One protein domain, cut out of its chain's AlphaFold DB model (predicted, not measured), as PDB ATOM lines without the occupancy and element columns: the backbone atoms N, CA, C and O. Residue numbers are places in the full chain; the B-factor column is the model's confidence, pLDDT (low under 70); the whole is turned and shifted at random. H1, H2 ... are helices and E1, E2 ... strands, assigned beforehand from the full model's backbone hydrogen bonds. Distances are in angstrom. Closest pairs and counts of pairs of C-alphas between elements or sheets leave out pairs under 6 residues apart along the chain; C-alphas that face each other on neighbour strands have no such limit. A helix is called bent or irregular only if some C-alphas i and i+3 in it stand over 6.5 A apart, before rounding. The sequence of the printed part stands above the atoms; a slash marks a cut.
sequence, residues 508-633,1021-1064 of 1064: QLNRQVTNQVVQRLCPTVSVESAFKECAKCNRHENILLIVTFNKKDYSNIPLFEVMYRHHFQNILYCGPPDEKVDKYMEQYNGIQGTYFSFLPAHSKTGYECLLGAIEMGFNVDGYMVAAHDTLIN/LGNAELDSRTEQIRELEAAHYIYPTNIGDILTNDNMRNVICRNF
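Overview. This is residues 508 to 633 and 1021 to 1064 of the 1064 residues of an uncharacterized protein of Tigriopus californicus (UniProt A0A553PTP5). Picture a twisted wall of four parallel strands, E3, E2, E1, E4, with H5 close over one face and H3 over the other, while H4 grazes it beyond the edge strand E3. Farther out on H3's side H1 crosses H3, H2 follows near H1, H7 and H8 make a corner, and H6 runs outward from H8, its residues 1022 to 1028 sticking out as an arm. You have 170 residues with eight named helices and four named strands, in the order H1 H2 E1 H3 E2 H4 E3 H5 E4 H6 H7 H8; the class is mixed, helices and strands. The whole is compact, with a radius of gyration of the C-alphas of 17.0 A, and only just elongated, spanning 54 by 36 by 32 A.

Along the chain. Start in the sheet: E1 holds residues 540 to 548, 18.7 A long from C-alpha 540 at (35.914, 1.811, -59.967), and bends by 71 degrees at residue 543. Next come E2, residues 568 to 575, 19.5 A; E3, residues 597 to 600; and E4, residues 622 to 627, 17.0 A. Between strands look for H3 at residues 554 to 564, H4 at 579 to 588 and H5 at 606 to 615. H3 is irregular: C-alphas 555 and 558 are 7.1 A apart. Find C-alpha 508 at (17.792, 19.690, -62.741), where H1, residues 508 to 521, runs 19.4 A; H2 is residues 527 to 536. After the cut, H6 runs 23.9 A over residues 1022 to 1038, then H7 holds 1047 to 1051 and H8 1054 to 1063, ending at C-alpha 1063, (40.100, 16.322, -55.449).

Arrangement. Begin at the inner strands E2 and E1, parallel at 16 degrees, where N 547 and O 572 are 2.9 A apart, within hydrogen-bond range. E1 and the edge strand E4 are parallel at 34 degrees, with N 546 and O 624 at 2.8 A. E3, the other edge strand, is parallel to E2 at 22 degrees, with N 599 and O 573 at 2.9 A. E1, H3, E2 and E2, H4, E3 are strand-helix-strand units, parallel neighbours with a helix between; E3, H5, E4 is a split one, with E2 and E1 between its strands; each crossover is right-handed. H5 is on the sheet at a height of 7.5 A, slantwise to the strands, at 53 degrees to E2 on the local plane; its closest C-alphas to E2 are Cys 609 and Cys 574, 5.8 A. On the opposite face H3 lies over E2 and E1 at a height of 10.0 A, along the strands. H4 only grazes the sheet, with residues 581 to 585. Outward from H3, H1 touches it with residues 514 to 518 alone, about perpendicular at 84 degrees; Thr 514 and Val 562 have the closest C-alphas, 6.5 A. H2 and H1 are close but not clearly touching, 6.6 A between the C-alphas of Val 527 and Asn 515. H7 and H8 only just touch, with 3 pairs of C-alphas within 8 A, and only at the corner, closest at Ile 1050 and Met 1056, 5.8 A. H6 touches H8 with residues 1033 to 1037 alone, at a steep tilt of 48 degrees, the same way; the closest C-alphas are Glu 1037 and Val 1059, 6.1 A. Every O i to N i+4 pair is within hydrogen-bond range in H1, H4, H5, H6 and H8; H2 has 3 of 6, H3 5 of 7, and H7 0 of 1, with 1 of 2 O i to N i+3 pairs.

Size, cuts and confidence. The farthest C-alphas, Glu 615 and Leu 1021, are 56.7 A apart. Residues 634 to 1020 are not printed, and C-alphas 633 and 1021 are 30.9 A apart across this cut. Residues 631 to 632 pair antiparallel with 1041 to 1042. Of the links printed whole, none is long. The mean pLDDT of the printed part is 78.8; look for values under 70 at residues 508 to 517, 527 to 538, 585 to 595, 603 to 605, 1021 to 1025 and 1064.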
ATOM      1  N   GLN A 508      17.765  18.378 -63.384       49.09
ATOM      2  CA  GLN A 508      17.792  19.690 -62.741       49.09
ATOM      3  C   GLN A 508      17.573  19.588 -61.227       49.09
ATOM      4  O   GLN A 508      18.144  20.395 -60.501       49.09
ATOM      5  N   LEU A 509      16.796  18.610 -60.744       47.19
ATOM      6  CA  LEU A 509      16.444  18.481 -59.327       47.19
ATOM      7  C   LEU A 509      17.559  17.803 -58.525       47.19
ATOM      8  O   LEU A 509      18.050  18.395 -57.568       47.19
ATOM      9  N   ASN A 510      18.069  16.650 -58.974       52.94
ATOM     10  CA  ASN A 510      19.249  16.034 -58.343       52.94
ATOM     11  C   ASN A 510      20.426  17.002 -58.424       52.94
ATOM     12  O   ASN A 510      21.132  17.221 -57.455       52.94
ATOM     13  N   ARG A 511      20.564  17.687 -59.565       60.25
ATOM     14  CA  ARG A 511      21.554  18.743 -59.760       60.25
ATOM     15  C   ARG A 511      21.365  19.913 -58.799       60.25
ATOM     16  O   ARG A 511      22.363  20.482 -58.393       60.25
ATOM     17  N   GLN A 512      20.147  20.275 -58.396       60.25
ATOM     18  CA  GLN A 512      19.925  21.257 -57.327       60.25
ATOM     19  C   GLN A 512      20.337  20.709 -55.955       60.25
ATOM     20  O   GLN A 512      20.980  21.443 -55.211       60.25
ATOM     21  N   VAL A 513      20.039  19.446 -55.632       60.38
ATOM     22  CA  VAL A 513      20.451  18.808 -54.367       60.38
ATOM     23  C   VAL A 513      21.976  18.665 -54.295       60.38
ATOM     24  O   VAL A 513      22.593  19.204 -53.380       60.38
ATOM     25  N   THR A 514      22.607  18.052 -55.299       65.31
ATOM     26  CA  THR A 514      24.067  17.955 -55.435       65.31
ATOM     27  C   THR A 514      24.712  19.337 -55.468       65.31
ATOM     28  O   THR A 514      25.678  19.547 -54.748       65.31
ATOM     29  N   ASN A 515      24.169  20.322 -56.202       68.31
ATOM     30  CA  ASN A 515      24.689  21.692 -56.140       68.31
ATOM     31  C   ASN A 515      24.607  22.259 -54.718       68.31
ATOM     32  O   ASN A 515      25.555  22.901 -54.299       68.31
ATOM     33  N   GLN A 516      23.522  22.045 -53.967       67.81
ATOM     34  CA  GLN A 516      23.407  22.554 -52.594       67.81
ATOM     35  C   GLN A 516      24.381  21.867 -51.629       67.81
ATOM     36  O   GLN A 516      24.964  22.549 -50.789       67.81
ATOM     37  N   VAL A 517      24.584  20.553 -51.739       67.94
ATOM     38  CA  VAL A 517      25.543  19.819 -50.895       67.94
ATOM     39  C   VAL A 517      26.982  20.183 -51.277       67.94
ATOM     40  O   VAL A 517      27.748  20.601 -50.413       67.94
ATOM     41  N   VAL A 518      27.330  20.161 -52.568       73.19
ATOM     42  CA  VAL A 518      28.662  20.555 -53.060       73.19
ATOM     43  C   VAL A 518      28.934  22.049 -52.842       73.19
ATOM     44  O   VAL A 518      30.069  22.397 -52.570       73.19
ATOM     45  N   GLN A 519      27.944  22.948 -52.849       75.38
ATOM     46  CA  GLN A 519      28.160  24.362 -52.478       75.38
ATOM     47  C   GLN A 519      28.302  24.583 -50.964       75.38
ATOM     48  O   GLN A 519      28.861  25.603 -50.567       75.38
ATOM     49  N   ARG A 520      27.817  23.663 -50.116       73.00
ATOM     50  CA  ARG A 520      28.062  23.688 -48.660       73.00
ATOM     51  C   ARG A 520      29.444  23.134 -48.315       73.00
ATOM     52  O   ARG A 520      30.143  23.745 -47.516       73.00
ATOM     53  N   LEU A 521      29.838  22.022 -48.939       74.81
ATOM     54  CA  LEU A 521      31.180  21.440 -48.828       74.81
ATOM     55  C   LEU A 521      32.228  22.364 -49.461       74.81
ATOM     56  O   LEU A 521      33.188  22.779 -48.825       74.81
ATOM     57  N   CYS A 522      32.009  22.734 -50.718       80.50
ATOM     58  CA  CYS A 522      32.977  23.365 -51.601       80.50
ATOM     59  C   CYS A 522      32.425  24.662 -52.227       80.50
ATOM     60  O   CYS A 522      32.208  24.714 -53.439       80.50
ATOM     61  N   PRO A 523      32.238  25.754 -51.451       77.25
ATOM     62  CA  PRO A 523      31.720  27.031 -51.968       77.25
ATOM     63  C   PRO A 523      32.528  27.628 -53.136       77.25
ATOM     64  O   PRO A 523      32.033  28.478 -53.874       77.25
ATOM     65  N   THR A 524      33.788  27.213 -53.279       72.00
ATOM     66  CA  THR A 524      34.739  27.626 -54.318       72.00
ATOM     67  C   THR A 524      34.691  26.770 -55.587       72.00
ATOM     68  O   THR A 524      35.201  27.210 -56.619       72.00
ATOM     69  N   VAL A 525      34.103  25.568 -55.545       72.56
ATOM     70  CA  VAL A 525      34.118  24.619 -56.668       72.56
ATOM     71  C   VAL A 525      32.922  24.860 -57.584       72.56
ATOM     72  O   VAL A 525      31.756  24.761 -57.204       72.56
ATOM     73  N   SER A 526      33.219  25.147 -58.851       74.50
ATOM     74  CA  SER A 526      32.212  25.141 -59.909       74.50
ATOM     75  C   SER A 526      31.798  23.698 -60.188       74.50
ATOM     76  O   SER A 526      32.518  22.955 -60.854       74.50
ATOM     77  N   VAL A 527      30.607  23.315 -59.726       67.31
ATOM     78  CA  VAL A 527      30.026  21.979 -59.947       67.31
ATOM     79  C   VAL A 527      29.938  21.643 -61.447       67.31
ATOM     80  O   VAL A 527      30.150  20.508 -61.863       67.31
ATOM     81  N   GLU A 528      29.718  22.648 -62.305       68.44
ATOM     82  CA  GLU A 528      29.764  22.492 -63.768       68.44
ATOM     83  C   GLU A 528      31.159  22.230 -64.352       68.44
ATOM     84  O   GLU A 528      31.250  21.878 -65.531       68.44
ATOM     85  N   SER A 529      32.223  22.468 -63.589       68.25
ATOM     86  CA  SER A 529      33.613  22.215 -63.978       68.25
ATOM     87  C   SER A 529      34.058  20.841 -63.481       68.25
ATOM     88  O   SER A 529      34.466  20.030 -64.308       68.25
ATOM     89  N   ALA A 530      33.840  20.540 -62.194       65.31
ATOM     90  CA  ALA A 530      34.061  19.221 -61.585       65.31
ATOM     91  C   ALA A 530      33.470  18.086 -62.446       65.31
ATOM     92  O   ALA A 530      34.188  17.225 -62.958       65.31
ATOM     93  N   PHE A 531      32.173  18.174 -62.778       66.06
ATOM     94  CA  PHE A 531      31.494  17.190 -63.638       66.06
ATOM     95  C   PHE A 531      32.058  17.057 -65.065       66.06
ATOM     96  O   PHE A 531      31.806  16.045 -65.722       66.06
ATOM     97  N   LYS A 532      32.777  18.059 -65.587       68.06
ATOM     98  CA  LYS A 532      33.405  17.995 -66.919       68.06
ATOM     99  C   LYS A 532      34.821  17.433 -66.857       68.06
ATOM    100  O   LYS A 532      35.242  16.766 -67.800       68.06
ATOM    101  N   GLU A 533      35.551  17.694 -65.777       65.75
ATOM    102  CA  GLU A 533      36.941  17.261 -65.615       65.75
ATOM    103  C   GLU A 533      37.033  15.831 -65.056       65.75
ATOM    104  O   GLU A 533      37.868  15.056 -65.528       65.75
ATOM    105  N   CYS A 534      36.065  15.403 -64.234       62.06
ATOM    106  CA  CYS A 534      35.914  14.017 -63.765       62.06
ATOM    107  C   CYS A 534      35.550  12.998 -64.876       62.06
ATOM    108  O   CYS A 534      35.466  11.791 -64.647       62.06
ATOM    109  N   ALA A 535      35.466  13.433 -66.140       60.00
ATOM    110  CA  ALA A 535      35.612  12.545 -67.300       60.00
ATOM    111  C   ALA A 535      37.008  11.876 -67.391       60.00
ATOM    112  O   ALA A 535      37.217  11.022 -68.250       60.00
ATOM    113  N   LYS A 536      37.956  12.274 -66.527       59.47
ATOM    114  CA  LYS A 536      39.279  11.661 -66.321       59.47
ATOM    115  C   LYS A 536      39.472  11.046 -64.925       59.47
ATOM    116  O   LYS A 536      40.593  10.663 -64.610       59.47
ATOM    117  N   CYS A 537      38.440  11.010 -64.077       66.44
ATOM    118  CA  CYS A 537      38.545  10.404 -62.748       66.44
ATOM    119  C   CYS A 537      38.971   8.934 -62.848       66.44
ATOM    120  O   CYS A 537      38.525   8.220 -63.749       66.44
ATOM    121  N   ASN A 538      39.762   8.468 -61.877       68.38
ATOM    122  CA  ASN A 538      39.898   7.039 -61.616       68.38
ATOM    123  C   ASN A 538      38.522   6.530 -61.165       68.38
ATOM    124  O   ASN A 538      38.009   6.973 -60.131       68.38
ATOM    125  N   ARG A 539      37.906   5.675 -61.986       78.56
ATOM    126  CA  ARG A 539      36.586   5.094 -61.734       78.56
ATOM    127  C   ARG A 539      36.697   3.603 -61.489       78.56
ATOM    128  O   ARG A 539      37.270   2.870 -62.291       78.56
ATOM    129  N   HIS A 540      36.020   3.177 -60.444       85.25
ATOM    130  CA  HIS A 540      35.914   1.811 -59.967       85.25
ATOM    131  C   HIS A 540      34.530   1.271 -60.352       85.25
ATOM    132  O   HIS A 540      33.764   0.821 -59.506       85.25
ATOM    133  N   GLU A 541      34.169   1.379 -61.642       78.25
ATOM    134  CA  GLU A 541      32.819   1.041 -62.146       78.25
ATOM    135  C   GLU A 541      32.437  -0.427 -61.855       78.25
ATOM    136  O   GLU A 541      31.262  -0.732 -61.658       78.25
ATOM    137  N   ASN A 542      33.439  -1.307 -61.736       84.69
ATOM    138  CA  ASN A 542      33.285  -2.733 -61.441       84.69
ATOM    139  C   ASN A 542      33.529  -3.103 -59.961       84.69
ATOM    140  O   ASN A 542      33.636  -4.291 -59.669       84.69
ATOM    141  N   ILE A 543      33.653  -2.148 -59.033       91.44
ATOM    142  CA  ILE A 543      33.765  -2.429 -57.589       91.44
ATOM    143  C   ILE A 543      32.445  -2.058 -56.909       91.44
ATOM    144  O   ILE A 543      31.878  -0.996 -57.178       91.44
ATOM    145  N   LEU A 544      31.951  -2.931 -56.026       92.62
ATOM    146  CA  LEU A 544      30.866  -2.588 -55.105       92.62
ATOM    147  C   LEU A 544      31.468  -1.958 -53.850       92.62
ATOM    148  O   LEU A 544      32.214  -2.634 -53.145       92.62
ATOM    149  N   LEU A 545      31.126  -0.702 -53.562       94.75
ATOM    150  CA  LEU A 545      31.399  -0.101 -52.258       94.75
ATOM    151  C   LEU A 545      30.271  -0.465 -51.284       94.75
ATOM    152  O   LEU A 545      29.102  -0.204 -51.560       94.75
ATOM    153  N   ILE A 546      30.629  -1.042 -50.143       95.12
ATOM    154  CA  ILE A 546      29.738  -1.425 -49.050       95.12
ATOM    155  C   ILE A 546      30.082  -0.531 -47.857       95.12
ATOM    156  O   ILE A 546      31.204  -0.577 -47.356       95.12
ATOM    157  N   VAL A 547      29.136   0.297 -47.415       94.50
ATOM    158  CA  VAL A 547      29.328   1.219 -46.281       94.50
ATOM    159  C   VAL A 547      28.570   0.695 -45.065       94.50
ATOM    160  O   VAL A 547      27.338   0.637 -45.094       94.50
ATOM    161  N   THR A 548      29.291   0.311 -44.010       93.81
ATOM    162  CA  THR A 548      28.720  -0.354 -42.826       93.81
ATOM    163  C   THR A 548      28.426   0.628 -41.691       93.81
ATOM    164  O   THR A 548      29.282   1.390 -41.239       93.81
ATOM    165  N   PHE A 549      27.177   0.628 -41.225       91.19
ATOM    166  CA  PHE A 549      26.657   1.503 -40.178       91.19
ATOM    167  C   PHE A 549      26.494   0.750 -38.856       91.19
ATOM    168  O   PHE A 549      25.405   0.307 -38.492       91.19
ATOM    169  N   ASN A 550      27.569   0.696 -38.070       86.06
ATOM    170  CA  ASN A 550      27.568   0.089 -36.731       86.06
ATOM    171  C   ASN A 550      26.656   0.864 -35.741       86.06
ATOM    172  O   ASN A 550      26.362   0.393 -34.639       86.06
ATOM    173  N   LYS A 551      26.203   2.068 -36.130       85.56
ATOM    174  CA  LYS A 551      25.260   2.952 -35.427       85.56
ATOM    175  C   LYS A 551      24.244   3.524 -36.426       85.56
ATOM    176  O   LYS A 551      24.584   3.799 -37.572       85.56
ATOM    177  N   LYS A 552      23.013   3.787 -35.971       86.38
ATOM    178  CA  LYS A 552      21.866   4.280 -36.775       86.38
ATOM    179  C   LYS A 552      21.960   5.767 -37.193       86.38
ATOM    180  O   LYS A 552      20.983   6.524 -37.072       86.38
ATOM    181  N   ASP A 553      23.129   6.196 -37.669       85.69
ATOM    182  CA  ASP A 553      23.412   7.553 -38.160       85.69
ATOM    183  C   ASP A 553      23.368   7.653 -39.695       85.69
ATOM    184  O   ASP A 553      24.289   8.111 -40.371       85.69
ATOM    185  N   TYR A 554      22.233   7.245 -40.262       86.88
ATOM    186  CA  TYR A 554      21.956   7.312 -41.702       86.88
ATOM    187  C   TYR A 554      21.905   8.746 -42.272       86.88
ATOM    188  O   TYR A 554      21.797   8.931 -43.484       86.88
ATOM    189  N   SER A 555      22.067   9.761 -41.415       82.94
ATOM    190  CA  SER A 555      22.264  11.179 -41.747       82.94
ATOM    191  C   SER A 555      23.374  11.420 -42.779       82.94
ATOM    192  O   SER A 555      23.330  12.416 -43.498       82.94
ATOM    193  N   ASN A 556      24.356  10.513 -42.847       85.00
ATOM    194  CA  ASN A 556      25.567  10.650 -43.659       85.00
ATOM    195  C   ASN A 556      25.438  10.081 -45.088       85.00
ATOM    196  O   ASN A 556      26.235  10.441 -45.955       85.00
ATOM    197  N   ILE A 557      24.405   9.275 -45.385       85.62
ATOM    198  CA  ILE A 557      24.155   8.713 -46.734       85.62
ATOM    199  C   ILE A 557      24.135   9.790 -47.847       85.62
ATOM    200  O   ILE A 557      24.797   9.587 -48.866       85.62
ATOM    201  N   PRO A 558      23.484  10.966 -47.692       80.38
ATOM    202  CA  PRO A 558      23.500  12.018 -48.717       80.38
ATOM    203  C   PRO A 558      24.895  12.586 -49.010       80.38
ATOM    204  O   PRO A 558      25.130  13.099 -50.105       80.38
ATOM    205  N   LEU A 559      25.808  12.537 -48.034       81.06
ATOM    206  CA  LEU A 559      27.183  13.008 -48.185       81.06
ATOM    207  C   LEU A 559      28.037  11.946 -48.890       81.06
ATOM    208  O   LEU A 559      28.745  12.278 -49.840       81.06
ATOM    209  N   PHE A 560      27.894  10.673 -48.512       87.19
ATOM    210  CA  PHE A 560      28.532   9.554 -49.210       87.19
ATOM    211  C   PHE A 560      28.099   9.441 -50.676       87.19
ATOM    212  O   PHE A 560      28.954   9.266 -51.542       87.19
ATOM    213  N   GLU A 561      26.815   9.642 -50.990       82.75
ATOM    214  CA  GLU A 561      26.345   9.708 -52.382       82.75
ATOM    215  C   GLU A 561      27.066  10.800 -53.179       82.75
ATOM    216  O   GLU A 561      27.532  10.557 -54.290       82.75
ATOM    217  N   VAL A 562      27.200  12.000 -52.612       78.44
ATOM    218  CA  VAL A 562      27.877  13.114 -53.289       78.44
ATOM    219  C   VAL A 562      29.378  12.860 -53.439       78.44
ATOM    220  O   VAL A 562      29.932  13.203 -54.479       78.44
ATOM    221  N   MET A 563      30.034  12.255 -52.444       81.25
ATOM    222  CA  MET A 563      31.480  12.008 -52.465       81.25
ATOM    223  C   MET A 563      31.893  10.803 -53.319       81.25
ATOM    224  O   MET A 563      32.903  10.870 -54.015       81.25
ATOM    225  N   TYR A 564      31.149   9.698 -53.272       86.75
ATOM    226  CA  TYR A 564      31.626   8.405 -53.774       86.75
ATOM    227  C   TYR A 564      30.951   7.942 -55.073       86.75
ATOM    228  O   TYR A 564      31.590   7.223 -55.840       86.75
ATOM    229  N   ARG A 565      29.725   8.392 -55.402       83.38
ATOM    230  CA  ARG A 565      28.959   7.919 -56.585       83.38
ATOM    231  C   ARG A 565      29.588   8.287 -57.942       83.38
ATOM    232  O   ARG A 565      29.112   7.871 -58.996       83.38
ATOM    233  N   HIS A 566      30.640   9.104 -57.953       78.44
ATOM    234  CA  HIS A 566      31.402   9.451 -59.163       78.44
ATOM    235  C   HIS A 566      32.667   8.599 -59.346       78.44
ATOM    236  O   HIS A 566      33.208   8.545 -60.453       78.44
ATOM    237  N   HIS A 567      33.081   7.891 -58.292       83.88
ATOM    238  CA  HIS A 567      34.182   6.932 -58.302       83.88
ATOM    239  C   HIS A 567      33.664   5.494 -58.343       83.88
ATOM    240  O   HIS A 567      34.129   4.714 -59.167       83.88
ATOM    241  N   PHE A 568      32.662   5.160 -57.530       86.50
ATOM    242  CA  PHE A 568      32.011   3.852 -57.498       86.50
ATOM    243  C   PHE A 568      30.644   3.940 -58.174       86.50
ATOM    244  O   PHE A 568      29.800   4.745 -57.777       86.50
ATOM    245  N   GLN A 569      30.410   3.106 -59.191       80.19
ATOM    246  CA  GLN A 569      29.082   3.001 -59.807       80.19
ATOM    247  C   GLN A 569      28.084   2.443 -58.782       80.19
ATOM    248  O   GLN A 569      27.010   3.013 -58.578       80.19
ATOM    249  N   ASN A 570      28.481   1.381 -58.083       84.31
ATOM    250  CA  ASN A 570      27.646   0.647 -57.143       84.31
ATOM    251  C   ASN A 570      28.038   1.001 -55.707       84.31
ATOM    252  O   ASN A 570      29.190   0.816 -55.313       84.31
ATOM    253  N   ILE A 571      27.065   1.478 -54.929       89.69
ATOM    254  CA  ILE A 571      27.197   1.685 -53.487       89.69
ATOM    255  C   ILE A 571      25.994   1.035 -52.809       89.69
ATOM    256  O   ILE A 571      24.845   1.347 -53.154       89.69
ATOM    257  N   LEU A 572      26.287   0.142 -51.868       91.62
ATOM    258  CA  LEU A 572      25.357  -0.502 -50.954       91.62
ATOM    259  C   LEU A 572      25.637   0.029 -49.546       91.62
ATOM    260  O   LEU A 572      26.761  -0.043 -49.059       91.62
ATOM    261  N   TYR A 573      24.621   0.560 -48.883       92.44
ATOM    262  CA  TYR A 573      24.712   0.932 -47.473       92.44
ATOM    263  C   TYR A 573      24.123  -0.203 -46.643       92.44
ATOM    264  O   TYR A 573      23.134  -0.804 -47.056       92.44
ATOM    265  N   CYS A 574      24.717  -0.517 -45.499       92.31
ATOM    266  CA  CYS A 574      24.290  -1.651 -44.691       92.31
ATOM    267  C   CYS A 574      24.279  -1.325 -43.198       92.31
ATOM    268  O   CYS A 574      25.162  -0.612 -42.724       92.31
ATOM    269  N   GLY A 575      23.289  -1.830 -42.460       90.62
ATOM    270  CA  GLY A 575      23.218  -1.678 -41.005       90.62
ATOM    271  C   GLY A 575      21.834  -1.957 -40.403       90.62
ATOM    272  O   GLY A 575      20.909  -2.341 -41.123       90.62
ATOM    273  N   PRO A 576      21.662  -1.735 -39.085       87.06
ATOM    274  CA  PRO A 576      20.435  -2.054 -38.354       87.06
ATOM    275  C   PRO A 576      19.168  -1.378 -38.917       87.06
ATOM    276  O   PRO A 576      19.157  -0.143 -39.037       87.06
ATOM    277  N   PRO A 577      18.077  -2.125 -39.194       83.50
ATOM    278  CA  PRO A 577      16.853  -1.585 -39.791       83.50
ATOM    279  C   PRO A 577      16.245  -0.453 -38.951       83.50
ATOM    280  O   PRO A 577      16.211  -0.514 -37.718       83.50
ATOM    281  N   ASP A 578      15.785   0.616 -39.608       83.81
ATOM    282  CA  ASP A 578      15.334   1.841 -38.942       83.81
ATOM    283  C   ASP A 578      14.339   2.653 -39.780       83.81
ATOM    284  O   ASP A 578      14.552   2.856 -40.976       83.81
ATOM    285  N   GLU A 579      13.316   3.222 -39.132       81.31
ATOM    286  CA  GLU A 579      12.306   4.060 -39.794       81.31
ATOM    287  C   GLU A 579      12.901   5.270 -40.538       81.31
ATOM    288  O   GLU A 579      12.259   5.799 -41.444       81.31
ATOM    289  N   LYS A 580      14.096   5.761 -40.167       78.75
ATOM    290  CA  LYS A 580      14.774   6.822 -40.930       78.75
ATOM    291  C   LYS A 580      15.136   6.360 -42.338       78.75
ATOM    292  O   LYS A 580      15.083   7.181 -43.245       78.75
ATOM    293  N   VAL A 581      15.509   5.090 -42.522       76.44
ATOM    294  CA  VAL A 581      15.840   4.533 -43.842       76.44
ATOM    295  C   VAL A 581      14.576   4.448 -44.682       76.44
ATOM    296  O   VAL A 581      14.570   4.966 -45.792       76.44
ATOM    297  N   ASP A 582      13.485   3.908 -44.130       73.81
ATOM    298  CA  ASP A 582      12.191   3.843 -44.821       73.81
ATOM    299  C   ASP A 582      11.684   5.243 -45.206       73.81
ATOM    300  O   ASP A 582      11.375   5.490 -46.369       73.81
ATOM    301  N   LYS A 583      11.702   6.206 -44.274       73.44
ATOM    302  CA  LYS A 583      11.290   7.598 -44.538       73.44
ATOM    303  C   LYS A 583      12.218   8.319 -45.511       73.44
ATOM    304  O   LYS A 583      11.760   9.174 -46.264       73.44
ATOM    305  N   TYR A 584      13.513   8.002 -45.516       71.19
ATOM    306  CA  TYR A 584      14.456   8.546 -46.492       71.19
ATOM    307  C   TYR A 584      14.225   7.928 -47.878       71.19
ATOM    308  O   TYR A 584      14.208   8.661 -48.863       71.19
ATOM    309  N   MET A 585      13.948   6.622 -47.970       67.12
ATOM    310  CA  MET A 585      13.467   6.003 -49.207       67.12
ATOM    311  C   MET A 585      12.194   6.719 -49.676       67.12
ATOM    312  O   MET A 585      12.205   7.304 -50.750       67.12
ATOM    313  N   GLU A 586      11.130   6.774 -48.872       66.19
ATOM    314  CA  GLU A 586       9.869   7.470 -49.190       66.19
ATOM    315  C   GLU A 586      10.068   8.930 -49.638       66.19
ATOM    316  O   GLU A 586       9.494   9.341 -50.644       66.19
ATOM    317  N   GLN A 587      10.914   9.704 -48.948       63.69
ATOM    318  CA  GLN A 587      11.181  11.112 -49.267       63.69
ATOM    319  C   GLN A 587      11.929  11.307 -50.598       63.69
ATOM    320  O   GLN A 587      11.727  12.327 -51.263       63.69
ATOM    321  N   TYR A 588      12.811  10.376 -50.975       58.00
ATOM    322  CA  TYR A 588      13.628  10.460 -52.193       58.00
ATOM    323  C   TYR A 588      13.124   9.551 -53.333       58.00
ATOM    324  O   TYR A 588      13.586   9.664 -54.470       58.00
ATOM    325  N   ASN A 589      12.113   8.719 -53.081       50.41
ATOM    326  CA  ASN A 589      11.371   7.977 -54.093       50.41
ATOM    327  C   ASN A 589      10.604   8.940 -55.012       50.41
ATOM    328  O   ASN A 589      10.145  10.008 -54.615       50.41
ATOM    329  N   GLY A 590      10.527   8.605 -56.302       46.12
ATOM    330  CA  GLY A 590       9.993   9.505 -57.332       46.12
ATOM    331  C   GLY A 590      10.876  10.729 -57.651       46.12
ATOM    332  O   GLY A 590      10.818  11.223 -58.782       46.12
ATOM    333  N   ILE A 591      11.750  11.178 -56.734       47.62
ATOM    334  CA  ILE A 591      12.808  12.162 -57.010       47.62
ATOM    335  C   ILE A 591      13.846  11.492 -57.915       47.62
ATOM    336  O   ILE A 591      14.695  10.697 -57.518       47.62
ATOM    337  N   GLN A 592      13.679  11.749 -59.207       46.19
ATOM    338  CA  GLN A 592      14.195  10.879 -60.251       46.19
ATOM    339  C   GLN A 592      15.722  10.988 -60.386       46.19
ATOM    340  O   GLN A 592      16.229  11.853 -61.101       46.19
ATOM    341  N   GLY A 593      16.453  10.084 -59.731       48.31
ATOM    342  CA  GLY A 593      17.914   9.973 -59.771       48.31
ATOM    343  C   GLY A 593      18.638  10.310 -58.462       48.31
ATOM    344  O   GLY A 593      19.849  10.512 -58.498       48.31
ATOM    345  N   THR A 594      17.937  10.349 -57.327       51.94
ATOM    346  CA  THR A 594      18.530  10.137 -55.995       51.94
ATOM    347  C   THR A 594      18.291   8.687 -55.582       51.94
ATOM    348  O   THR A 594      17.257   8.372 -55.004       51.94
ATOM    349  N   TYR A 595      19.217   7.800 -55.952       63.75
ATOM    350  CA  TYR A 595      19.023   6.348 -55.938       63.75
ATOM    351  C   TYR A 595      20.196   5.643 -55.251       63.75
ATOM    352  O   TYR A 595      21.328   5.729 -55.722       63.75
ATOM    353  N   PHE A 596      19.914   4.930 -54.162       72.88
ATOM    354  CA  PHE A 596      20.881   4.141 -53.400       72.88
ATOM    355  C   PHE A 596      20.299   2.763 -53.069       72.88
ATOM    356  O   PHE A 596      19.082   2.585 -53.094       72.88
ATOM    357  N   SER A 597      21.167   1.794 -52.778       83.88
ATOM    358  CA  SER A 597      20.756   0.469 -52.299       83.88
ATOM    359  C   SER A 597      21.033   0.352 -50.800       83.88
ATOM    360  O   SER A 597      22.051   0.865 -50.329       83.88
ATOM    361  N   PHE A 598      20.156  -0.327 -50.064       86.69
ATOM    362  CA  PHE A 598      20.277  -0.556 -48.629       86.69
ATOM    363  C   PHE A 598      20.030  -2.028 -48.270       86.69
ATOM    364  O   PHE A 598      19.025  -2.613 -48.678       86.69
ATOM    365  N   LEU A 599      20.937  -2.593 -47.477       87.62
ATOM    366  CA  LEU A 599      20.867  -3.934 -46.905       87.62
ATOM    367  C   LEU A 599      20.637  -3.814 -45.386       87.62
ATOM    368  O   LEU A 599      21.538  -3.361 -44.678       87.62
ATOM    369  N   PRO A 600      19.462  -4.185 -44.853       84.25
ATOM    370  CA  PRO A 600      19.309  -4.329 -43.414       84.25
ATOM    371  C   PRO A 600      20.167  -5.497 -42.916       84.25
ATOM    372  O   PRO A 600      20.110  -6.588 -43.480       84.25
ATOM    373  N   ALA A 601      20.934  -5.246 -41.859       82.75
ATOM    374  CA  ALA A 601      21.688  -6.249 -41.109       82.75
ATOM    375  C   ALA A 601      21.156  -6.317 -39.670       82.75
ATOM    376  O   ALA A 601      20.760  -5.294 -39.104       82.75
ATOM    377  N   HIS A 602      21.111  -7.511 -39.090       73.12
ATOM    378  CA  HIS A 602      20.545  -7.762 -37.761       73.12
ATOM    379  C   HIS A 602      21.612  -7.808 -36.662       73.12
ATOM    380  O   HIS A 602      21.344  -7.411 -35.524       73.12
ATOM    381  N   SER A 603      22.832  -8.226 -36.997       68.81
ATOM    382  CA  SER A 603      24.016  -8.008 -36.170       68.81
ATOM    383  C   SER A 603      24.605  -6.608 -36.417       68.81
ATOM    384  O   SER A 603      24.116  -5.817 -37.224       68.81
ATOM    385  N   LYS A 604      25.688  -6.284 -35.704       69.31
ATOM    386  CA  LYS A 604      26.496  -5.079 -35.956       69.31
ATOM    387  C   LYS A 604      27.715  -5.374 -36.845       69.31
ATOM    388  O   LYS A 604      28.647  -4.578 -36.825       69.31
ATOM    389  N   THR A 605      27.737  -6.515 -37.548       69.56
ATOM    390  CA  THR A 605      28.959  -7.026 -38.186       69.56
ATOM    391  C   THR A 605      29.132  -6.616 -39.646       69.56
ATOM    392  O   THR A 605      28.184  -6.563 -40.434       69.56
ATOM    393  N   GLY A 606      30.378  -6.346 -40.021       78.44
ATOM    394  CA  GLY A 606      30.792  -6.067 -41.389       78.44
ATOM    395  C   GLY A 606      30.733  -7.295 -42.298       78.44
ATOM    396  O   GLY A 606      30.438  -7.139 -43.486       78.44
ATOM    397  N   TYR A 607      30.953  -8.511 -41.779       80.81
ATOM    398  CA  TYR A 607      30.809  -9.719 -42.602       80.81
ATOM    399  C   TYR A 607      29.352 -10.051 -42.935       80.81
ATOM    400  O   TYR A 607      29.127 -10.505 -44.051       80.81
ATOM    401  N   GLU A 608      28.354  -9.762 -42.089       83.31
ATOM    402  CA  GLU A 608      26.937  -9.910 -42.481       83.31
ATOM    403  C   GLU A 608      26.618  -9.026 -43.698       83.31
ATOM    404  O   GLU A 608      26.047  -9.483 -44.689       83.31
ATOM    405  N   CYS A 609      27.084  -7.775 -43.672       89.25
ATOM    406  CA  CYS A 609      26.947  -6.844 -44.788       89.25
ATOM    407  C   CYS A 609      27.653  -7.314 -46.070       89.25
ATOM    408  O   CYS A 609      27.163  -7.068 -47.174       89.25
ATOM    409  N   LEU A 610      28.798  -7.987 -45.941       90.06
ATOM    410  CA  LEU A 610      29.546  -8.547 -47.068       90.06
ATOM    411  C   LEU A 610      28.905  -9.831 -47.616       90.06
ATOM    412  O   LEU A 610      28.841 -10.003 -48.832       90.06
ATOM    413  N   LEU A 611      28.391 -10.697 -46.739       86.19
ATOM    414  CA  LEU A 611      27.639 -11.900 -47.090       86.19
ATOM    415  C   LEU A 611      26.374 -11.532 -47.865       86.19
ATOM    416  O   LEU A 611      26.247 -11.933 -49.021       86.19
ATOM    417  N   GLY A 612      25.522 -10.660 -47.318       84.25
ATOM    418  CA  GLY A 612      24.323 -10.185 -48.014       84.25
ATOM    419  C   GLY A 612      24.638  -9.490 -49.349       84.25
ATOM    420  O   GLY A 612      23.905  -9.643 -50.324       84.25
ATOM    421  N   ALA A 613      25.773  -8.791 -49.463       88.06
ATOM    422  CA  ALA A 613      26.226  -8.218 -50.733       88.06
ATOM    423  C   ALA A 613      26.683  -9.272 -51.767       88.06
ATOM    424  O   ALA A 613      26.486  -9.083 -52.973       88.06
ATOM    425  N   ILE A 614      27.278 -10.384 -51.323       84.75
ATOM    426  CA  ILE A 614      27.601 -11.543 -52.172       84.75
ATOM    427  C   ILE A 614      26.308 -12.254 -52.606       84.75
ATOM    428  O   ILE A 614      26.167 -12.582 -53.786       84.75
ATOM    429  N   GLU A 615      25.345 -12.409 -51.697       78.62
ATOM    430  CA  GLU A 615      24.037 -13.053 -51.903       78.62
ATOM    431  C   GLU A 615      23.106 -12.284 -52.843       78.62
ATOM    432  O   GLU A 615      22.420 -12.889 -53.669       78.62
ATOM    433  N   MET A 616      23.131 -10.947 -52.803       79.50
ATOM    434  CA  MET A 616      22.501 -10.114 -53.836       79.50
ATOM    435  C   MET A 616      23.061 -10.442 -55.235       79.50
ATOM    436  O   MET A 616      22.369 -10.280 -56.239       79.50
ATOM    437  N   GLY A 617      24.293 -10.949 -55.338       78.31
ATOM    438  CA  GLY A 617      24.834 -11.466 -56.595       78.31
ATOM    439  C   GLY A 617      25.196 -10.380 -57.609       78.31
ATOM    440  O   GLY A 617      25.059 -10.607 -58.816       78.31
ATOM    441  N   PHE A 618      25.643  -9.213 -57.122       81.94
ATOM    442  CA  PHE A 618      26.196  -8.123 -57.937       81.94
ATOM    443  C   PHE A 618      27.272  -8.631 -58.912       81.94
ATOM    444  O   PHE A 618      28.120  -9.458 -58.569       81.94
ATOM    445  N   ASN A 619      27.269  -8.102 -60.134       79.62
ATOM    446  CA  ASN A 619      28.241  -8.443 -61.169       79.62
ATOM    447  C   ASN A 619      29.459  -7.506 -61.102       79.62
ATOM    448  O   ASN A 619      29.615  -6.604 -61.924       79.62
ATOM    449  N   VAL A 620      30.301  -7.722 -60.088       86.25
ATOM    450  CA  VAL A 620      31.483  -6.902 -59.777       86.25
ATOM    451  C   VAL A 620      32.778  -7.718 -59.776       86.25
ATOM    452  O   VAL A 620      32.781  -8.914 -59.472       86.25
ATOM    453  N   ASP A 621      33.888  -7.052 -60.105       89.19
ATOM    454  CA  ASP A 621      35.247  -7.612 -60.073       89.19
ATOM    455  C   ASP A 621      35.756  -7.777 -58.624       89.19
ATOM    456  O   ASP A 621      36.628  -8.611 -58.370       89.19
ATOM    457  N   GLY A 622      35.158  -7.067 -57.658       93.31
ATOM    458  CA  GLY A 622      35.363  -7.282 -56.225       93.31
ATOM    459  C   GLY A 622      34.487  -6.409 -55.325       93.31
ATOM    460  O   GLY A 622      33.769  -5.515 -55.784       93.31
ATOM    461  N   TYR A 623      34.568  -6.695 -54.028       95.38
ATOM    462  CA  TYR A 623      33.763  -6.105 -52.962       95.38
ATOM    463  C   TYR A 623      34.673  -5.271 -52.063       95.38
ATOM    464  O   TYR A 623      35.631  -5.801 -51.504       95.38
ATOM    465  N   MET A 624      34.398  -3.976 -51.936       95.69
ATOM    466  CA  MET A 624      35.121  -3.066 -51.052       95.69
ATOM    467  C   MET A 624      34.223  -2.696 -49.877       95.69
ATOM    468  O   MET A 624      33.135  -2.174 -50.098       95.69
ATOM    469  N   VAL A 625      34.673  -2.924 -48.649       94.50
ATOM    470  CA  VAL A 625      33.922  -2.586 -47.434       94.50
ATOM    471  C   VAL A 625      34.645  -1.474 -46.688       94.50
ATOM    472  O   VAL A 625      35.875  -1.471 -46.616       94.50
ATOM    473  N   ALA A 626      33.885  -0.519 -46.156       94.12
ATOM    474  CA  ALA A 626      34.389   0.548 -45.304       94.12
ATOM    475  C   ALA A 626      33.364   0.915 -44.224       94.12
ATOM    476  O   ALA A 626      32.161   0.979 -44.496       94.12
ATOM    477  N   ALA A 627      33.835   1.216 -43.016       92.19
ATOM    478  CA  ALA A 627      32.971   1.678 -41.937       92.19
ATOM    479  C   ALA A 627      32.452   3.111 -42.183       92.19
ATOM    480  O   ALA A 627      33.129   3.944 -42.790       92.19
ATOM    481  N   HIS A 628      31.254   3.428 -41.679       91.25
ATOM    482  CA  HIS A 628      30.616   4.754 -41.783       91.25
ATOM    483  C   HIS A 628      31.404   5.929 -41.158       91.25
ATOM    484  O   HIS A 628      31.021   7.082 -41.332       91.25
ATOM    485  N   ASP A 629      32.476   5.654 -40.424       91.00
ATOM    486  CA  ASP A 629      33.423   6.595 -39.821       91.00
ATOM    487  C   ASP A 629      34.802   6.559 -40.518       91.00
ATOM    488  O   ASP A 629      35.799   7.055 -39.993       91.00
ATOM    489  N   THR A 630      34.860   6.020 -41.741       91.88
ATOM    490  CA  THR A 630      36.042   6.021 -42.615       91.88
ATOM    491  C   THR A 630      35.847   6.944 -43.818       91.88
ATOM    492  O   THR A 630      34.880   6.811 -44.575       91.88
ATOM    493  N   LEU A 631      36.796   7.857 -44.053       92.38
ATOM    494  CA  LEU A 631      36.844   8.618 -45.304       92.38
ATOM    495  C   LEU A 631      37.697   7.898 -46.348       92.38
ATOM    496  O   LEU A 631      38.820   7.504 -46.052       92.38
ATOM    497  N   ILE A 632      37.194   7.776 -47.575       93.25
ATOM    498  CA  ILE A 632      37.839   7.028 -48.656       93.25
ATOM    499  C   ILE A 632      38.412   7.997 -49.697       93.25
ATOM    500  O   ILE A 632      37.669   8.603 -50.476       93.25
ATOM    501  N   ASN A 633      39.740   8.082 -49.789       91.88
ATOM    502  CA  ASN A 633      40.447   8.907 -50.775       91.88
ATOM    503  C   ASN A 633      40.539   8.174 -52.127       91.88
ATOM    504  O   ASN A 633      41.614   7.860 -52.642       91.88
ATOM    505  N   LEU A1021      55.775  32.569 -35.504       56.53
ATOM    506  CA  LEU A1021      55.796  31.127 -35.793       56.53
ATOM    507  C   LEU A1021      54.956  30.734 -37.020       56.53
ATOM    508  O   LEU A1021      55.109  29.623 -37.526       56.53
ATOM    509  N   GLY A1022      54.124  31.645 -37.539       59.25
ATOM    510  CA  GLY A1022      53.127  31.364 -38.580       59.25
ATOM    511  C   GLY A1022      53.658  30.762 -39.890       59.25
ATOM    512  O   GLY A1022      52.882  30.153 -40.615       59.25
ATOM    513  N   ASN A1023      54.959  30.860 -40.192       67.38
ATOM    514  CA  ASN A1023      55.553  30.118 -41.313       67.38
ATOM    515  C   ASN A1023      55.712  28.622 -40.992       67.38
ATOM    516  O   ASN A1023      55.336  27.789 -41.804       67.38
ATOM    517  N   ALA A1024      56.219  28.274 -39.804       68.38
ATOM    518  CA  ALA A1024      56.410  26.880 -39.395       68.38
ATOM    519  C   ALA A1024      55.068  26.170 -39.143       68.38
ATOM    520  O   ALA A1024      54.925  24.986 -39.442       68.38
ATOM    521  N   GLU A1025      54.069  26.901 -38.644       69.44
ATOM    522  CA  GLU A1025      52.691  26.413 -38.528       69.44
ATOM    523  C   GLU A1025      52.053  26.182 -39.911       69.44
ATOM    524  O   GLU A1025      51.387  25.168 -40.121       69.44
ATOM    525  N   LEU A1026      52.308  27.067 -40.884       73.31
ATOM    526  CA  LEU A1026      51.845  26.903 -42.264       73.31
ATOM    527  C   LEU A1026      52.538  25.733 -42.980       73.31
ATOM    528  O   LEU A1026      51.866  24.992 -43.696       73.31
ATOM    529  N   ASP A1027      53.845  25.545 -42.777       79.81
ATOM    530  CA  ASP A1027      54.600  24.409 -43.317       79.81
ATOM    531  C   ASP A1027      54.091  23.086 -42.714       79.81
ATOM    532  O   ASP A1027      53.757  22.167 -43.458       79.81
ATOM    533  N   SER A1028      53.912  23.022 -41.387       79.62
ATOM    534  CA  SER A1028      53.331  21.866 -40.683       79.62
ATOM    535  C   SER A1028      51.923  21.527 -41.190       79.62
ATOM    536  O   SER A1028      51.647  20.394 -41.585       79.62
ATOM    537  N   ARG A1029      51.042  22.534 -41.298       79.94
ATOM    538  CA  ARG A1029      49.691  22.376 -41.860       79.94
ATOM    539  C   ARG A1029      49.713  21.957 -43.334       79.94
ATOM    540  O   ARG A1029      48.801  21.270 -43.786       79.94
ATOM    541  N   THR A1030      50.730  22.367 -44.091       83.94
ATOM    542  CA  THR A1030      50.903  21.963 -45.494       83.94
ATOM    543  C   THR A1030      51.328  20.501 -45.600       83.94
ATOM    544  O   THR A1030      50.826  19.812 -46.484       83.94
ATOM    545  N   GLU A1031      52.191  20.010 -44.707       86.69
ATOM    546  CA  GLU A1031      52.582  18.596 -44.693       86.69
ATOM    547  C   GLU A1031      51.429  17.696 -44.239       86.69
ATOM    548  O   GLU A1031      51.108  16.749 -44.948       86.69
ATOM    549  N   GLN A1032      50.694  18.070 -43.185       85.19
ATOM    550  CA  GLN A1032      49.460  17.376 -42.780       85.19
ATOM    551  C   GLN A1032      48.445  17.280 -43.929       85.19
ATOM    552  O   GLN A1032      47.822  16.244 -44.139       85.19
ATOM    553  N   ILE A1033      48.277  18.349 -44.717       86.00
ATOM    554  CA  ILE A1033      47.398  18.321 -45.895       86.00
ATOM    555  C   ILE A1033      47.937  17.371 -46.977       86.00
ATOM    556  O   ILE A1033      47.130  16.714 -47.626       86.00
ATOM    557  N   ARG A1034      49.260  17.229 -47.151       89.31
ATOM    558  CA  ARG A1034      49.841  16.229 -48.070       89.31
ATOM    559  C   ARG A1034      49.657  14.801 -47.573       89.31
ATOM    560  O   ARG A1034      49.354  13.938 -48.385       89.31
ATOM    561  N   GLU A1035      49.820  14.554 -46.276       90.94
ATOM    562  CA  GLU A1035      49.565  13.249 -45.656       90.94
ATOM    563  C   GLU A1035      48.099  12.840 -45.878       90.94
ATOM    564  O   GLU A1035      47.827  11.755 -46.390       90.94
ATOM    565  N   LEU A1036      47.158  13.758 -45.630       91.06
ATOM    566  CA  LEU A1036      45.725  13.564 -45.882       91.06
ATOM    567  C   LEU A1036      45.365  13.456 -47.380       91.06
ATOM    568  O   LEU A1036      44.393  12.781 -47.710       91.06
ATOM    569  N   GLU A1037      46.108  14.096 -48.292       89.88
ATOM    570  CA  GLU A1037      45.925  13.971 -49.753       89.88
ATOM    571  C   GLU A1037      46.513  12.661 -50.316       89.88
ATOM    572  O   GLU A1037      45.969  12.110 -51.279       89.88
ATOM    573  N   ALA A1038      47.604  12.156 -49.729       91.50
ATOM    574  CA  ALA A1038      48.337  10.966 -50.172       91.50
ATOM    575  C   ALA A1038      47.851   9.653 -49.534       91.50
ATOM    576  O   ALA A1038      48.058   8.582 -50.109       91.50
ATOM    577  N   ALA A1039      47.198   9.714 -48.371       93.69
ATOM    578  CA  ALA A1039      46.562   8.556 -47.756       93.69
ATOM    579  C   ALA A1039      45.467   7.961 -48.657       93.69
ATOM    580  O   ALA A1039      44.805   8.657 -49.427       93.69
ATOM    581  N   HIS A1040      45.253   6.658 -48.535       94.44
ATOM    582  CA  HIS A1040      44.169   5.916 -49.172       94.44
ATOM    583  C   HIS A1040      42.845   6.070 -48.409       94.44
ATOM    584  O   HIS A1040      41.775   6.046 -49.021       94.44
ATOM    585  N   TYR A1041      42.914   6.261 -47.090       94.25
ATOM    586  CA  TYR A1041      41.757   6.504 -46.234       94.25
ATOM    587  C   TYR A1041      42.122   7.319 -44.986       94.25
ATOM    588  O   TYR A1041      43.295   7.416 -44.620       94.25
ATOM    589  N   ILE A1042      41.111   7.901 -44.337       92.31
ATOM    590  CA  ILE A1042      41.249   8.636 -43.074       92.31
ATOM    591  C   ILE A1042      40.348   7.983 -42.023       92.31
ATOM    592  O   ILE A1042      39.130   7.898 -42.215       92.31
ATOM    593  N   TYR A1043      40.940   7.535 -40.917       90.75
ATOM    594  CA  TYR A1043      40.244   6.855 -39.822       90.75
ATOM    595  C   TYR A1043      40.918   7.142 -38.465       90.75
ATOM    596  O   TYR A1043      42.153   7.190 -38.423       90.75
ATOM    597  N   PRO A1044      40.152   7.299 -37.366       89.00
ATOM    598  CA  PRO A1044      38.694   7.461 -37.319       89.00
ATOM    599  C   PRO A1044      38.247   8.867 -37.756       89.00
ATOM    600  O   PRO A1044      38.922   9.865 -37.495       89.00
ATOM    601  N   THR A1045      37.086   8.959 -38.409       87.12
ATOM    602  CA  THR A1045      36.528  10.208 -38.952       87.12
ATOM    603  C   THR A1045      35.062  10.387 -38.557       87.12
ATOM    604  O   THR A1045      34.185   9.680 -39.046       87.12
ATOM    605  N   ASN A1046      34.748  11.424 -37.771       87.25
ATOM    606  CA  ASN A1046      33.365  11.892 -37.666       87.25
ATOM    607  C   ASN A1046      32.958  12.602 -38.968       87.25
ATOM    608  O   ASN A1046      33.353  13.741 -39.220       87.25
ATOM    609  N   ILE A1047      32.138  11.939 -39.785       82.94
ATOM    610  CA  ILE A1047      31.664  12.452 -41.078       82.94
ATOM    611  C   ILE A1047      30.881  13.773 -40.936       82.94
ATOM    612  O   ILE A1047      30.944  14.624 -41.827       82.94
ATOM    613  N   GLY A1048      30.229  14.015 -39.792       79.12
ATOM    614  CA  GLY A1048      29.578  15.295 -39.496       79.12
ATOM    615  C   GLY A1048      30.553  16.478 -39.375       79.12
ATOM    616  O   GLY A1048      30.214  17.600 -39.764       79.12
ATOM    617  N   ASP A1049      31.784  16.232 -38.917       82.81
ATOM    618  CA  ASP A1049      32.814  17.263 -38.727       82.81
ATOM    619  C   ASP A1049      33.564  17.628 -40.020       82.81
ATOM    620  O   ASP A1049      34.308  18.607 -40.054       82.81
ATOM    621  N   ILE A1050      33.313  16.940 -41.139       80.75
ATOM    622  CA  ILE A1050      33.842  17.331 -42.462       80.75
ATOM    623  C   ILE A1050      33.413  18.758 -42.837       80.75
ATOM    624  O   ILE A1050      34.159  19.504 -43.476       80.75
ATOM    625  N   LEU A1051      32.205  19.160 -42.432       75.06
ATOM    626  CA  LEU A1051      31.664  20.493 -42.701       75.06
ATOM    627  C   LEU A1051      32.307  21.584 -41.825       75.06
ATOM    628  O   LEU A1051      32.327  22.750 -42.227       75.06
ATOM    629  N   THR A1052      32.842  21.221 -40.654       81.50
ATOM    630  CA  THR A1052      33.452  22.146 -39.682       81.50
ATOM    631  C   THR A1052      34.979  22.201 -39.806       81.50
ATOM    632  O   THR A1052      35.570  23.258 -39.579       81.50
ATOM    633  N   ASN A1053      35.626  21.112 -40.229       83.38
ATOM    634  CA  ASN A1053      37.074  21.012 -40.379       83.38
ATOM    635  C   ASN A1053      37.562  21.576 -41.729       83.38
ATOM    636  O   ASN A1053      37.493  20.924 -42.774       83.38
ATOM    637  N   ASP A1054      38.137  22.781 -41.692       81.06
ATOM    638  CA  ASP A1054      38.745  23.451 -42.850       81.06
ATOM    639  C   ASP A1054      39.786  22.596 -43.600       81.06
ATOM    640  O   ASP A1054      39.897  22.729 -44.818       81.06
ATOM    641  N   ASN A1055      40.564  21.743 -42.921       80.81
ATOM    642  CA  ASN A1055      41.582  20.916 -43.581       80.81
ATOM    643  C   ASN A1055      40.927  19.803 -44.400       80.81
ATOM    644  O   ASN A1055      41.199  19.712 -45.594       80.81
ATOM    645  N   MET A1056      40.012  19.028 -43.804       79.44
ATOM    646  CA  MET A1056      39.254  17.999 -44.531       79.44
ATOM    647  C   MET A1056      38.503  18.597 -45.719       79.44
ATOM    648  O   MET A1056      38.589  18.091 -46.838       79.44
ATOM    649  N   ARG A1057      37.818  19.721 -45.489       82.44
ATOM    650  CA  ARG A1057      37.076  20.434 -46.527       82.44
ATOM    651  C   ARG A1057      38.000  20.881 -47.663       82.44
ATOM    652  O   ARG A1057      37.656  20.705 -48.825       82.44
ATOM    653  N   ASN A1058      39.202  21.379 -47.362       81.06
ATOM    654  CA  ASN A1058      40.196  21.718 -48.385       81.06
ATOM    655  C   ASN A1058      40.716  20.490 -49.156       81.06
ATOM    656  O   ASN A1058      40.876  20.596 -50.368       81.06
ATOM    657  N   VAL A1059      40.965  19.353 -48.496       83.00
ATOM    658  CA  VAL A1059      41.422  18.107 -49.150       83.00
ATOM    659  C   VAL A1059      40.352  17.574 -50.106       83.00
ATOM    660  O   VAL A1059      40.636  17.337 -51.280       83.00
ATOM    661  N   ILE A1060      39.102  17.467 -49.647       81.69
ATOM    662  CA  ILE A1060      37.976  17.002 -50.471       81.69
ATOM    663  C   ILE A1060      37.768  17.953 -51.659       81.69
ATOM    664  O   ILE A1060      37.799  17.523 -52.808       81.69
ATOM    665  N   CYS A1061      37.660  19.261 -51.413       81.00
ATOM    666  CA  CYS A1061      37.383  20.262 -52.450       81.00
ATOM    667  C   CYS A1061      38.565  20.585 -53.389       81.00
ATOM    668  O   CYS A1061      38.446  21.481 -54.226       81.00
ATOM    669  N   ARG A1062      39.709  19.901 -53.244       78.88
ATOM    670  CA  ARG A1062      40.816  19.892 -54.219       78.88
ATOM    671  C   ARG A1062      40.772  18.690 -55.159       78.88
ATOM    672  O   ARG A1062      41.298  18.786 -56.264       78.88
ATOM    673  N   ASN A1063      40.175  17.585 -54.714       72.62
ATOM    674  CA  ASN A1063      40.100  16.322 -55.449       72.62
ATOM    675  C   ASN A1063      38.723  16.100 -56.118       72.62
ATOM    676  O   ASN A1063      38.528  15.078 -56.776       72.62
ATOM    677  N   PHE A1064      37.804  17.067 -55.973       66.69
ATOM    678  CA  PHE A1064      36.430  17.097 -56.500       66.69
ATOM    679  C   PHE A1064      36.270  18.105 -57.656       66.69
ATOM    680  O   PHE A1064      35.774  17.700 -58.731       66.69
TER     681      PHE A1064